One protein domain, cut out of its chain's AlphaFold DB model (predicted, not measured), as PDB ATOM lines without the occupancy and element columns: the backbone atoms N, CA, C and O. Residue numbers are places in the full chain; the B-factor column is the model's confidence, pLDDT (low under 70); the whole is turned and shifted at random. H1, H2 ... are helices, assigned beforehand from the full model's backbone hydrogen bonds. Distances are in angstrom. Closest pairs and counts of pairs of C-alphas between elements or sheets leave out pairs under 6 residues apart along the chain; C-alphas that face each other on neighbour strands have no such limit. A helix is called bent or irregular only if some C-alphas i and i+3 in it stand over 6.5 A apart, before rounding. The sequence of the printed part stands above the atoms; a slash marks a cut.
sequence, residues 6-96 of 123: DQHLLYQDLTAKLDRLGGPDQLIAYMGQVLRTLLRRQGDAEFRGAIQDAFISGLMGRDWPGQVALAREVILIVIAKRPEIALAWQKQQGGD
ATOM      1  N   ASP A   6     167.298 112.721 186.949       76.00
ATOM      2  CA  ASP A   6     165.854 112.726 187.219       76.00
ATOM      3  C   ASP A   6     165.050 111.947 186.166       76.00
ATOM      4  O   ASP A   6     164.087 111.247 186.478       76.00
ATOM      5  N   GLN A   7     165.469 112.040 184.903       80.50
ATOM      6  CA  GLN A   7     164.867 111.314 183.785       80.50
ATOM      7  C   GLN A   7     165.257 109.838 183.817       80.50
ATOM      8  O   GLN A   7     164.438 108.979 183.491       80.50
ATOM      9  N   HIS A   8     166.483 109.539 184.251       83.31
ATOM     10  CA  HIS A   8     166.949 108.172 184.429       83.31
ATOM     11  C   HIS A   8     166.174 107.450 185.540       83.31
ATOM     12  O   HIS A   8     165.753 106.313 185.345       83.31
ATOM     13  N   LEU A   9     165.913 108.120 186.669       82.50
ATOM     14  CA  LEU A   9     165.116 107.572 187.774       82.50
ATOM     15  C   LEU A   9     163.665 107.298 187.359       82.50
ATOM     16  O   LEU A   9     163.136 106.225 187.645       82.50
ATOM     17  N   LEU A  10     163.036 108.228 186.631       83.38
ATOM     18  CA  LEU A  10     161.705 108.011 186.053       83.38
ATOM     19  C   LEU A  10     161.698 106.819 185.091       83.38
ATOM     20  O   LEU A  10     160.814 105.969 185.163       83.38
ATOM     21  N   TYR A  11     162.688 106.740 184.204       85.88
ATOM     22  CA  TYR A  11     162.807 105.631 183.266       85.88
ATOM     23  C   TYR A  11     162.956 104.286 183.991       85.88
ATOM     24  O   TYR A  11     162.254 103.333 183.651       85.88
ATOM     25  N   GLN A  12     163.811 104.211 185.016       85.88
ATOM     26  CA  GLN A  12     163.999 103.004 185.823       85.88
ATOM     27  C   GLN A  12     162.720 102.575 186.556       85.88
ATOM     28  O   GLN A  12     162.372 101.399 186.512       85.88
ATOM     29  N   ASP A  13     161.977 103.494 187.183       86.31
ATOM     30  CA  ASP A  13     160.737 103.134 187.889       86.31
ATOM     31  C   ASP A  13     159.664 102.594 186.931       86.31
ATOM     32  O   ASP A  13     159.014 101.577 187.202       86.31
ATOM     33  N   LEU A  14     159.512 103.239 185.769       85.88
ATOM     34  CA  LEU A  14     158.543 102.810 184.764       85.88
ATOM     35  C   LEU A  14     158.923 101.457 184.142       85.88
ATOM     36  O   LEU A  14     158.065 100.601 183.919       85.88
ATOM     37  N   THR A  15     160.215 101.229 183.899       86.88
ATOM     38  CA  THR A  15     160.700  99.949 183.364       86.88
ATOM     39  C   THR A  15     160.676  98.820 184.392       86.88
ATOM     40  O   THR A  15     160.356  97.690 184.032       86.88
ATOM     41  N   ALA A  16     160.885  99.105 185.679       88.00
ATOM     42  CA  ALA A  16     160.723  98.118 186.746       88.00
ATOM     43  C   ALA A  16     159.268  97.634 186.882       88.00
ATOM     44  O   ALA A  16     159.023  96.468 187.191       88.00
ATOM     45  N   LYS A  17     158.287  98.515 186.641       86.81
ATOM     46  CA  LYS A  17     156.862  98.147 186.611       86.81
ATOM     47  C   LYS A  17     156.505  97.329 185.372       86.81
ATOM     48  O   LYS A  17     155.725  96.391 185.505       86.81
ATOM     49  N   LEU A  18     157.108  97.630 184.218       86.62
ATOM     50  CA  LEU A  18     156.976  96.830 182.993       86.62
ATOM     51  C   LEU A  18     157.399  95.369 183.192       86.62
ATOM     52  O   LEU A  18     156.699  94.473 182.731       86.62
ATOM     53  N   ASP A  19     158.496  95.126 183.910       85.69
ATOM     54  CA  ASP A  19     158.994  93.769 184.194       85.69
ATOM     55  C   ASP A  19     158.042  92.926 185.054       85.69
ATOM     56  O   ASP A  19     158.105  91.700 185.047       85.69
ATOM     57  N   ARG A  20     157.144  93.576 185.799       88.12
ATOM     58  CA  ARG A  20     156.168  92.904 186.669       88.12
ATOM     59  C   ARG A  20     154.851  92.587 185.964       88.12
ATOM     60  O   ARG A  20     153.968  92.000 186.587       88.12
ATOM     61  N   LEU A  21     154.682  93.002 184.709       89.62
ATOM     62  CA  LEU A  21     153.431  92.799 183.986       89.62
ATOM     63  C   LEU A  21     153.280  91.339 183.558       89.62
ATOM     64  O   LEU A  21     154.217  90.715 183.069       89.62
ATOM     65  N   GLY A  22     152.066  90.813 183.720       84.75
ATOM     66  CA  GLY A  22     151.750  89.416 183.412       84.75
ATOM     67  C   GLY A  22     151.218  89.166 182.000       84.75
ATOM     68  O   GLY A  22     150.954  88.015 181.665       84.75
ATOM     69  N   GLY A  23     151.011  90.206 181.182       88.31
ATOM     70  CA  GLY A  23     150.516  90.012 179.819       88.31
ATOM     71  C   GLY A  23     150.138  91.275 179.029       88.31
ATOM     72  O   GLY A  23     150.241  92.394 179.546       88.31
ATOM     73  N   PRO A  24     149.688  91.094 177.771       85.75
ATOM     74  CA  PRO A  24     149.459  92.166 176.793       85.75
ATOM     75  C   PRO A  24     148.403  93.190 177.215       85.75
ATOM     76  O   PRO A  24     148.621  94.390 177.070       85.75
ATOM     77  N   ASP A  25     147.289  92.755 177.806       87.75
ATOM     78  CA  ASP A  25     146.252  93.672 178.297       87.75
ATOM     79  C   ASP A  25     146.774  94.592 179.406       87.75
ATOM     80  O   ASP A  25     146.517  95.799 179.407       87.75
ATOM     81  N   GLN A  26     147.573  94.040 180.328       90.12
ATOM     82  CA  GLN A  26     148.205  94.824 181.392       90.12
ATOM     83  C   GLN A  26     149.229  95.807 180.818       90.12
ATOM     84  O   GLN A  26     149.312  96.937 181.293       90.12
ATOM     85  N   LEU A  27     149.965  95.411 179.774       90.06
ATOM     86  CA  LEU A  27     150.895  96.279 179.053       90.06
ATOM     87  C   LEU A  27     150.186  97.483 178.429       90.06
ATOM     88  O   LEU A  27     150.622  98.616 178.620       90.06
ATOM     89  N   ILE A  28     149.081  97.250 177.720       89.56
ATOM     90  CA  ILE A  28     148.305  98.308 177.063       89.56
ATOM     91  C   ILE A  28     147.703  99.260 178.101       89.56
ATOM     92  O   ILE A  28     147.821 100.480 177.957       89.56
ATOM     93  N   ALA A  29     147.109  98.722 179.170       90.06
ATOM     94  CA  ALA A  29     146.547  99.526 180.252       90.06
ATOM     95  C   ALA A  29     147.627 100.374 180.946       90.06
ATOM     96  O   ALA A  29     147.449 101.582 181.138       90.06
ATOM     97  N   TYR A  30     148.773  99.760 181.255       90.44
ATOM     98  CA  TYR A  30     149.907 100.432 181.876       90.44
ATOM     99  C   TYR A  30     150.451 101.554 180.987       90.44
ATOM    100  O   TYR A  30     150.561 102.697 181.431       90.44
ATOM    101  N   MET A  31     150.709 101.269 179.710       89.62
ATOM    102  CA  MET A  31     151.198 102.263 178.756       89.62
ATOM    103  C   MET A  31     150.198 103.399 178.541       89.62
ATOM    104  O   MET A  31     150.600 104.560 178.495       89.62
ATOM    105  N   GLY A  32     148.895 103.110 178.499       87.69
ATOM    106  CA  GLY A  32     147.856 104.139 178.449       87.69
ATOM    107  C   GLY A  32     147.892 105.077 179.659       87.69
ATOM    108  O   GLY A  32     147.780 106.296 179.508       87.69
ATOM    109  N   GLN A  33     148.108 104.537 180.861       87.19
ATOM    110  CA  GLN A  33     148.232 105.332 182.083       87.19
ATOM    111  C   GLN A  33     149.529 106.151 182.112       87.19
ATOM    112  O   GLN A  33     149.496 107.331 182.478       87.19
ATOM    113  N   VAL A  34     150.653 105.569 181.687       85.62
ATOM    114  CA  VAL A  34     151.939 106.271 181.566       85.62
ATOM    115  C   VAL A  34     151.812 107.429 180.584       85.62
ATOM    116  O   VAL A  34     152.074 108.569 180.957       85.62
ATOM    117  N   LEU A  35     151.312 107.180 179.372       84.88
ATOM    118  CA  LEU A  35     151.103 108.217 178.363       84.88
ATOM    119  C   LEU A  35     150.128 109.293 178.842       84.88
ATOM    120  O   LEU A  35     150.366 110.470 178.607       84.88
ATOM    121  N   ARG A  36     149.059 108.941 179.561       83.44
ATOM    122  CA  ARG A  36     148.135 109.929 180.142       83.44
ATOM    123  C   ARG A  36     148.799 110.803 181.204       83.44
ATOM    124  O   ARG A  36     148.494 111.991 181.287       83.44
ATOM    125  N   THR A  37     149.677 110.222 182.013       79.94
ATOM    126  CA  THR A  37     150.413 110.942 183.058       79.94
ATOM    127  C   THR A  37     151.470 111.854 182.438       79.94
ATOM    128  O   THR A  37     151.592 113.012 182.834       79.94
ATOM    129  N   LEU A  38     152.175 111.359 181.416       78.25
ATOM    130  CA  LEU A  38     153.194 112.101 180.679       78.25
ATOM    131  C   LEU A  38     152.608 113.099 179.668       78.25
ATOM    132  O   LEU A  38     153.268 114.045 179.290       78.25
ATOM    133  N   LEU A  39     151.372 112.952 179.209       79.12
ATOM    134  CA  LEU A  39     150.749 113.848 178.227       79.12
ATOM    135  C   LEU A  39     149.429 114.377 178.797       79.12
ATOM    136  O   LEU A  39     148.336 114.091 178.303       79.12
ATOM    137  N   ARG A  40     149.541 115.110 179.913       75.19
ATOM    138  CA  ARG A  40     148.393 115.648 180.664       75.19
ATOM    139  C   ARG A  40     147.846 116.964 180.094       75.19
ATOM    140  O   ARG A  40     146.706 117.318 180.395       75.19
ATOM    141  N   ARG A  41     148.628 117.718 179.313       75.25
ATOM    142  CA  ARG A  41     148.175 118.995 178.736       75.25
ATOM    143  C   ARG A  41     147.131 118.753 177.644       75.25
ATOM    144  O   ARG A  41     147.192 117.776 176.904       75.25
ATOM    145  N   GLN A  42     146.176 119.676 177.541       59.44
ATOM    146  CA  GLN A  42     145.033 119.570 176.630       59.44
ATOM    147  C   GLN A  42     145.451 119.507 175.149       59.44
ATOM    148  O   GLN A  42     144.823 118.789 174.380       59.44
ATOM    149  N   GLY A  43     146.547 120.180 174.776       69.44
ATOM    150  CA  GLY A  43     147.107 120.142 173.418       69.44
ATOM    151  C   GLY A  43     147.808 118.830 173.045       69.44
ATOM    152  O   GLY A  43     148.042 118.583 171.869       69.44
ATOM    153  N   ASP A  44     148.112 117.963 174.015       77.19
ATOM    154  CA  ASP A  44     148.754 116.671 173.757       77.19
ATOM    155  C   ASP A  44     147.728 115.523 173.658       77.19
ATOM    156  O   ASP A  44     148.114 114.362 173.567       77.19
ATOM    157  N   ALA A  45     146.417 115.805 173.675       78.62
ATOM    158  CA  ALA A  45     145.376 114.773 173.626       78.62
ATOM    159  C   ALA A  45     145.348 114.014 172.286       78.62
ATOM    160  O   ALA A  45     145.289 112.783 172.290       78.62
ATOM    161  N   GLU A  46     145.443 114.730 171.163       81.56
ATOM    162  CA  GLU A  46     145.543 114.131 169.824       81.56
ATOM    163  C   GLU A  46     146.864 113.379 169.656       81.56
ATOM    164  O   GLU A  46     146.882 112.240 169.194       81.56
ATOM    165  N   PHE A  47     147.967 113.968 170.126       81.56
ATOM    166  CA  PHE A  47     149.283 113.333 170.099       81.56
ATOM    167  C   PHE A  47     149.323 112.044 170.932       81.56
ATOM    168  O   PHE A  47     149.858 111.029 170.491       81.56
ATOM    169  N   ARG A  48     148.699 112.052 172.116       84.50
ATOM    170  CA  ARG A  48     148.535 110.864 172.958       84.50
ATOM    171  C   ARG A  48     147.742 109.785 172.233       84.50
ATOM    172  O   ARG A  48     148.162 108.635 172.264       84.50
ATOM    173  N   GLY A  49     146.625 110.151 171.599       85.06
ATOM    174  CA  GLY A  49     145.820 109.221 170.805       85.06
ATOM    175  C   GLY A  49     146.638 108.579 169.688       85.06
ATOM    176  O   GLY A  49     146.668 107.357 169.586       85.06
ATOM    177  N   ALA A  50     147.388 109.386 168.935       87.25
ATOM    178  CA  ALA A  50     148.254 108.908 167.861       87.25
ATOM    179  C   ALA A  50     149.362 107.961 168.358       87.25
ATOM    180  O   ALA A  50     149.593 106.921 167.748       87.25
ATOM    181  N   ILE A  51     150.027 108.270 169.480       86.12
ATOM    182  CA  ILE A  51     151.038 107.367 170.060       86.12
ATOM    183  C   ILE A  51     150.400 106.076 170.571       86.12
ATOM    184  O   ILE A  51     150.982 105.007 170.408       86.12
ATOM    185  N   GLN A  52     149.229 106.154 171.197       87.06
ATOM    186  CA  GLN A  52     148.558 104.982 171.750       87.06
ATOM    187  C   GLN A  52     148.080 104.036 170.640       87.06
ATOM    188  O   GLN A  52     148.269 102.828 170.755       87.06
ATOM    189  N   ASP A  53     147.552 104.583 169.546       89.50
ATOM    190  CA  ASP A  53     147.167 103.828 168.353       89.50
ATOM    191  C   ASP A  53     148.381 103.197 167.652       89.50
ATOM    192  O   ASP A  53     148.400 101.991 167.393       89.50
ATOM    193  N   ALA A  54     149.455 103.972 167.456       88.06
ATOM    194  CA  ALA A  54     150.707 103.470 166.892       88.06
ATOM    195  C   ALA A  54     151.349 102.388 167.774       88.06
ATOM    196  O   ALA A  54     151.913 101.422 167.260       88.06
ATOM    197  N   PHE A  55     151.246 102.519 169.101       88.94
ATOM    198  CA  PHE A  55     151.717 101.510 170.042       88.94
ATOM    199  C   PHE A  55     150.916 100.215 169.903       88.94
ATOM    200  O   PHE A  55     151.520  99.171 169.697       88.94
ATOM    201  N   ILE A  56     149.578 100.279 169.940       89.06
ATOM    202  CA  ILE A  56     148.707  99.101 169.785       89.06
ATOM    203  C   ILE A  56     148.955  98.417 168.437       89.06
ATOM    204  O   ILE A  56     149.144  97.201 168.390       89.06
ATOM    205  N   SER A  57     149.037  99.193 167.356       89.69
ATOM    206  CA  SER A  57     149.380  98.678 166.029       89.69
ATOM    207  C   SER A  57     150.764  98.022 166.009       89.69
ATOM    208  O   SER A  57     150.938  96.963 165.414       89.69
ATOM    209  N   GLY A  58     151.745  98.599 166.709       86.12
ATOM    210  CA  GLY A  58     153.102  98.060 166.825       86.12
ATOM    211  C   GLY A  58     153.229  96.796 167.684       86.12
ATOM    212  O   GLY A  58     154.230  96.084 167.563       86.12
ATOM    213  N   LEU A  59     152.238  96.495 168.532       88.38
ATOM    214  CA  LEU A  59     152.168  95.241 169.292       88.38
ATOM    215  C   LEU A  59     151.716  94.061 168.424       88.38
ATOM    216  O   LEU A  59     152.064  92.917 168.728       88.38
ATOM    217  N   MET A  60     150.948  94.317 167.360       87.25
ATOM    218  CA  MET A  60     150.416  93.259 166.505       87.25
ATOM    219  C   MET A  60     151.546  92.476 165.831       87.25
ATOM    220  O   MET A  60     152.428  93.042 165.189       87.25
ATOM    221  N   GLY A  61     151.519  91.151 165.988       85.38
ATOM    222  CA  GLY A  61     152.520  90.256 165.404       85.38
ATOM    223  C   GLY A  61     153.869  90.216 166.133       85.38
ATOM    224  O   GLY A  61     154.784  89.574 165.627       85.38
ATOM    225  N   ARG A  62     154.013  90.857 167.306       89.12
ATOM    226  CA  ARG A  62     155.196  90.697 168.173       89.12
ATOM    227  C   ARG A  62     154.940  89.730 169.318       89.12
ATOM    228  O   ARG A  62     153.908  89.808 169.983       89.12
ATOM    229  N   ASP A  63     155.949  88.923 169.624       91.81
ATOM    230  CA  ASP A  63     156.016  88.145 170.859       91.81
ATOM    231  C   ASP A  63     156.172  89.042 172.093       91.81
ATOM    232  O   ASP A  63     156.681  90.164 172.016       91.81
ATOM    233  N   TRP A  64     155.800  88.513 173.261       88.88
ATOM    234  CA  TRP A  64     155.875  89.200 174.555       88.88
ATOM    235  C   TRP A  64     157.183  89.982 174.815       88.88
ATOM    236  O   TRP A  64     157.105  91.177 175.108       88.88
ATOM    237  N   PRO A  65     158.395  89.412 174.651       89.19
ATOM    238  CA  PRO A  65     159.633  90.177 174.831       89.19
ATOM    239  C   PRO A  65     159.763  91.355 173.850       89.19
ATOM    240  O   PRO A  65     160.268  92.414 174.221       89.19
ATOM    241  N   GLY A  66     159.265  91.211 172.618       90.31
ATOM    242  CA  GLY A  66     159.238  92.283 171.621       90.31
ATOM    243  C   GLY A  66     158.229  93.388 171.947       90.31
ATOM    244  O   GLY A  66     158.478  94.555 171.634       90.31
ATOM    245  N   GLN A  67     157.120  93.038 172.603       91.38
ATOM    246  CA  GLN A  67     156.121  93.982 173.111       91.38
ATOM    247  C   GLN A  67     156.673  94.809 174.281       91.38
ATOM    248  O   GLN A  67     156.543  96.034 174.297       91.38
ATOM    249  N   VAL A  68     157.360  94.159 175.228       90.25
ATOM    250  CA  VAL A  68     158.016  94.838 176.358       90.25
ATOM    251  C   VAL A  68     159.145  95.748 175.869       90.25
ATOM    252  O   VAL A  68     159.254  96.885 176.327       90.25
ATOM    253  N   ALA A  69     159.955  95.297 174.905       90.56
ATOM    254  CA  ALA A  69     160.997  96.126 174.299       90.56
ATOM    255  C   ALA A  69     160.416  97.389 173.642       90.56
ATOM    256  O   ALA A  69     160.896  98.490 173.909       90.56
ATOM    257  N   LEU A  70     159.327  97.246 172.876       90.25
ATOM    258  CA  LEU A  70     158.636  98.381 172.261       90.25
ATOM    259  C   LEU A  70     158.134  99.377 173.316       90.25
ATOM    260  O   LEU A  70     158.315 100.583 173.168       90.25
ATOM    261  N   ALA A  71     157.539  98.889 174.406       89.94
ATOM    262  CA  ALA A  71     157.070  99.748 175.491       89.94
ATOM    263  C   ALA A  71     158.219 100.543 176.134       89.94
ATOM    264  O   ALA A  71     158.085 101.746 176.365       89.94
ATOM    265  N   ARG A  72     159.372  99.900 176.362       90.69
ATOM    266  CA  ARG A  72     160.579 100.564 176.881       90.69
ATOM    267  C   ARG A  72     161.074 101.664 175.941       90.69
ATOM    268  O   ARG A  72     161.430 102.740 176.418       90.69
ATOM    269  N   GLU A  73     161.075 101.418 174.632       89.38
ATOM    270  CA  GLU A  73     161.459 102.421 173.630       89.38
ATOM    271  C   GLU A  73     160.497 103.612 173.612       89.38
ATOM    272  O   GLU A  73     160.936 104.762 173.641       89.38
ATOM    273  N   VAL A  74     159.185 103.358 173.634       87.75
ATOM    274  CA  VAL A  74     158.175 104.425 173.663       87.75
ATOM    275  C   VAL A  74     158.340 105.294 174.910       87.75
ATOM    276  O   VAL A  74     158.346 106.521 174.802       87.75
ATOM    277  N   ILE A  75     158.538 104.689 176.085       86.69
ATOM    278  CA  ILE A  75     158.779 105.431 177.332       86.69
ATOM    279  C   ILE A  75     160.039 106.295 177.216       86.69
ATOM    280  O   ILE A  75     159.996 107.479 177.552       86.69
ATOM    281  N   LEU A  76     161.140 105.731 176.707       85.94
ATOM    282  CA  LEU A  76     162.396 106.457 176.513       85.94
ATOM    283  C   LEU A  76     162.189 107.697 175.628       85.94
ATOM    284  O   LEU A  76     162.626 108.792 175.980       85.94
ATOM    285  N   ILE A  77     161.489 107.535 174.501       84.44
ATOM    286  CA  ILE A  77     161.218 108.616 173.544       84.44
ATOM    287  C   ILE A  77     160.369 109.715 174.184       84.44
ATOM    288  O   ILE A  77     160.690 110.896 174.033       84.44
ATOM    289  N   VAL A  78     159.302 109.359 174.908       82.25
ATOM    290  CA  VAL A  78     158.422 110.355 175.540       82.25
ATOM    291  C   VAL A  78     159.169 111.137 176.620       82.25
ATOM    292  O   VAL A  78     159.069 112.364 176.644       82.25
ATOM    293  N   ILE A  79     159.966 110.467 177.459       81.94
ATOM    294  CA  ILE A  79     160.783 111.131 178.487       81.94
ATOM    295  C   ILE A  79     161.797 112.079 177.835       81.94
ATOM    296  O   ILE A  79     161.868 113.248 178.215       81.94
ATOM    297  N   ALA A  80     162.514 111.622 176.804       81.12
ATOM    298  CA  ALA A  80     163.499 112.439 176.094       81.12
ATOM    299  C   ALA A  80     162.872 113.664 175.400       81.12
ATOM    300  O   ALA A  80     163.481 114.730 175.332       81.12
ATOM    301  N   LYS A  81     161.640 113.540 174.887       78.69
ATOM    302  CA  LYS A  81     160.902 114.641 174.239       78.69
ATOM    303  C   LYS A  81     160.258 115.618 175.228       78.69
ATOM    304  O   LYS A  81     159.894 116.727 174.821       78.69
ATOM    305  N   ARG A  82     160.070 115.220 176.489       73.38
ATOM    306  CA  ARG A  82     159.383 116.005 177.529       73.38
ATOM    307  C   ARG A  82     160.125 115.933 178.872       73.38
ATOM    308  O   ARG A  82     159.579 115.445 179.865       73.38
ATOM    309  N   PRO A  83     161.346 116.489 178.947       71.25
ATOM    310  CA  PRO A  83     162.148 116.469 180.170       71.25
ATOM    311  C   PRO A  83     161.501 117.248 181.328       71.25
ATOM    312  O   PRO A  83     161.724 116.927 182.495       71.25
ATOM    313  N   GLU A  84     160.638 118.229 181.025       75.00
ATOM    314  CA  GLU A  84     159.885 119.020 182.013       75.00
ATOM    315  C   GLU A  84     158.982 118.165 182.923       75.00
ATOM    316  O   GLU A  84     158.646 118.560 184.040       75.00
ATOM    317  N   ILE A  85     158.623 116.962 182.471       72.00
ATOM    318  CA  ILE A  85     157.693 116.069 183.162       72.00
ATOM    319  C   ILE A  85     158.411 115.184 184.166       72.00
ATOM    320  O   ILE A  85     157.857 114.922 185.228       72.00
ATOM    321  N   ALA A  86     159.659 114.799 183.894       69.25
ATOM    322  CA  ALA A  86     160.492 114.115 184.879       69.25
ATOM    323  C   ALA A  86     160.686 114.981 186.135       69.25
ATOM    324  O   ALA A  86     160.534 114.494 187.255       69.25
ATOM    325  N   LEU A  87     160.883 116.291 185.948       69.00
ATOM    326  CA  LEU A  87     160.945 117.264 187.043       69.00
ATOM    327  C   LEU A  87     159.612 117.375 187.804       69.00
ATOM    328  O   LEU A  87     159.599 117.433 189.033       69.00
ATOM    329  N   ALA A  88     158.478 117.401 187.095       69.38
ATOM    330  CA  ALA A  88     157.154 117.456 187.720       69.38
ATOM    331  C   ALA A  88     156.793 116.159 188.467       69.38
ATOM    332  O   ALA A  88     156.178 116.211 189.531       69.38
ATOM    333  N   TRP A  89     157.207 115.005 187.944       70.25
ATOM    334  CA  TRP A  89     156.985 113.694 188.547       70.25
ATOM    335  C   TRP A  89     157.814 113.505 189.820       70.25
ATOM    336  O   TRP A  89     157.290 113.032 190.825       70.25
ATOM    337  N   GLN A  90     159.069 113.962 189.830       67.31
ATOM    338  CA  GLN A  90     159.880 113.975 191.047       67.31
ATOM    339  C   GLN A  90     159.280 114.906 192.114       67.31
ATOM    340  O   GLN A  90     159.221 114.535 193.283       67.31
ATOM    341  N   LYS A  91     158.732 116.065 191.719       65.12
ATOM    342  CA  LYS A  91     157.986 116.950 192.634       65.12
ATOM    343  C   LYS A  91     156.687 116.330 193.160       65.12
ATOM    344  O   LYS A  91     156.325 116.597 194.300       65.12
ATOM    345  N   GLN A  92     155.985 115.521 192.363       60.88
ATOM    346  CA  GLN A  92     154.795 114.797 192.823       60.88
ATOM    347  C   GLN A  92     155.142 113.642 193.768       60.88
ATOM    348  O   GLN A  92     154.442 113.458 194.756       60.88
ATOM    349  N   GLN A  93     156.222 112.901 193.517       55.41
ATOM    350  CA  GLN A  93     156.660 111.827 194.416       55.41
ATOM    351  C   GLN A  93     157.297 112.355 195.706       55.41
ATOM    352  O   GLN A  93     156.982 111.861 196.783       55.41
ATOM    353  N   GLY A  94     158.093 113.425 195.626       46.34
ATOM    354  CA  GLY A  94     158.585 114.158 196.799       46.34
ATOM    355  C   GLY A  94     157.495 114.940 197.550       46.34
ATOM    356  O   GLY A  94     157.783 115.564 198.568       46.34
ATOM    357  N   GLY A  95     156.255 114.939 197.047       39.56
ATOM    358  CA  GLY A  95     155.098 115.590 197.664       39.56
ATOM    359  C   GLY A  95     154.204 114.665 198.496       39.56
ATOM    360  O   GLY A  95     153.423 115.182 199.295       39.56
ATOM    361  N   ASP A  96     154.320 113.340 198.339       39.81
ATOM    362  CA  ASP A  96     153.513 112.354 199.084       39.81
ATOM    363  C   ASP A  96     154.345 111.540 200.093       39.81
ATOM    364  O   ASP A  96     153.825 111.131 201.128       39.81
TER     365      ASP A  96
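Overview. This is residues 6 to 96 of the 123 residues of an uncharacterized protein of Magnetospirillum gryphiswaldense (UniProt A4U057). H2 and H4 run side by side in the middle, only 3 degrees from one line, with H3 on one side of this pair and H1 on the other, each at a shallow tilt to H2 and H4 and running opposite ways to them, and H5 crosses the end where H1 begins and H4 ends. H2, H3 and H4 form an up-and-down bundle, each running against the one before it in the chain, though H3 meets H4 with residues 55 to 59 alone; residues 91 to 96 stick out at the end of H5. The printed part has 91 residues with five named helices, H1 to H5 in chain order, and no named strand: the class is all helix. The whole is compact, with a radius of gyration of the C-alphas of 13.0 A and spans of 39 by 29 by 20 A.

Arrangement. H1, residues 6 to 18, touches H4, residues 64 to 81, at a shallow tilt of 21 degrees, opposite ways; the closest C-alphas are those of Thr 15 and Arg 72, 6.5 A apart. With residues 6 to 10 alone H1 touches H5, residues 83 to 93; the closest C-alphas, of Gln 7 and Ala 86, are 5.3 A apart, and the lines are only just about perpendicular, at 71 degrees. H2, residues 24 to 38, is close to H1 but not clearly touching it, the closest C-alphas being those of Leu 18 and Leu 27, 7.3 A apart. H2 touches H4 at a shallow tilt of 3 degrees, the same way, with C-alphas 31 and 71 the closest at 7.2 A. H3, residues 42 to 59, forms a helical hairpin with H2, at 23 degrees, where the closest C-alphas, of Leu 35 and Arg 48, are 6.5 A apart. H3 and H4 form a second helical hairpin, at 24 degrees; the closest C-alphas, of Leu 59 and Gln 67, are 5.6 A apart. H4 is the hub, touching three helices. H3 is apart from H1 and from H5. Every O i to N i+4 pair is within hydrogen-bond range in H1, H2 and H4; in H3 it is 12 of 14 and in H5 6 of 7.

Along the chain. H1 begins at C-alpha 6, (165.854, 112.726, 187.219), and is 18.7 A long from first to last C-alpha. H2 is 20.7 A long. H3 is 26.4 A long and irregular: C-alphas 43 and 46 are 7.2 A apart. H4 is 25.9 A long and begins at C-alpha 64, (155.875, 89.200, 174.555). H5 is 16.0 A long and ends at C-alpha 93, (156.660, 111.827, 194.416).

Size, cuts and confidence. The two C-alphas farthest apart are those of Gly 61 and Gly 95, at 41.1 A. The printed part has no cut, and its four links between helices are tight. The mean pLDDT of the printed part is 81.6; residues 42 to 43, 86 to 88 and 90 to 96 of this model are under 70.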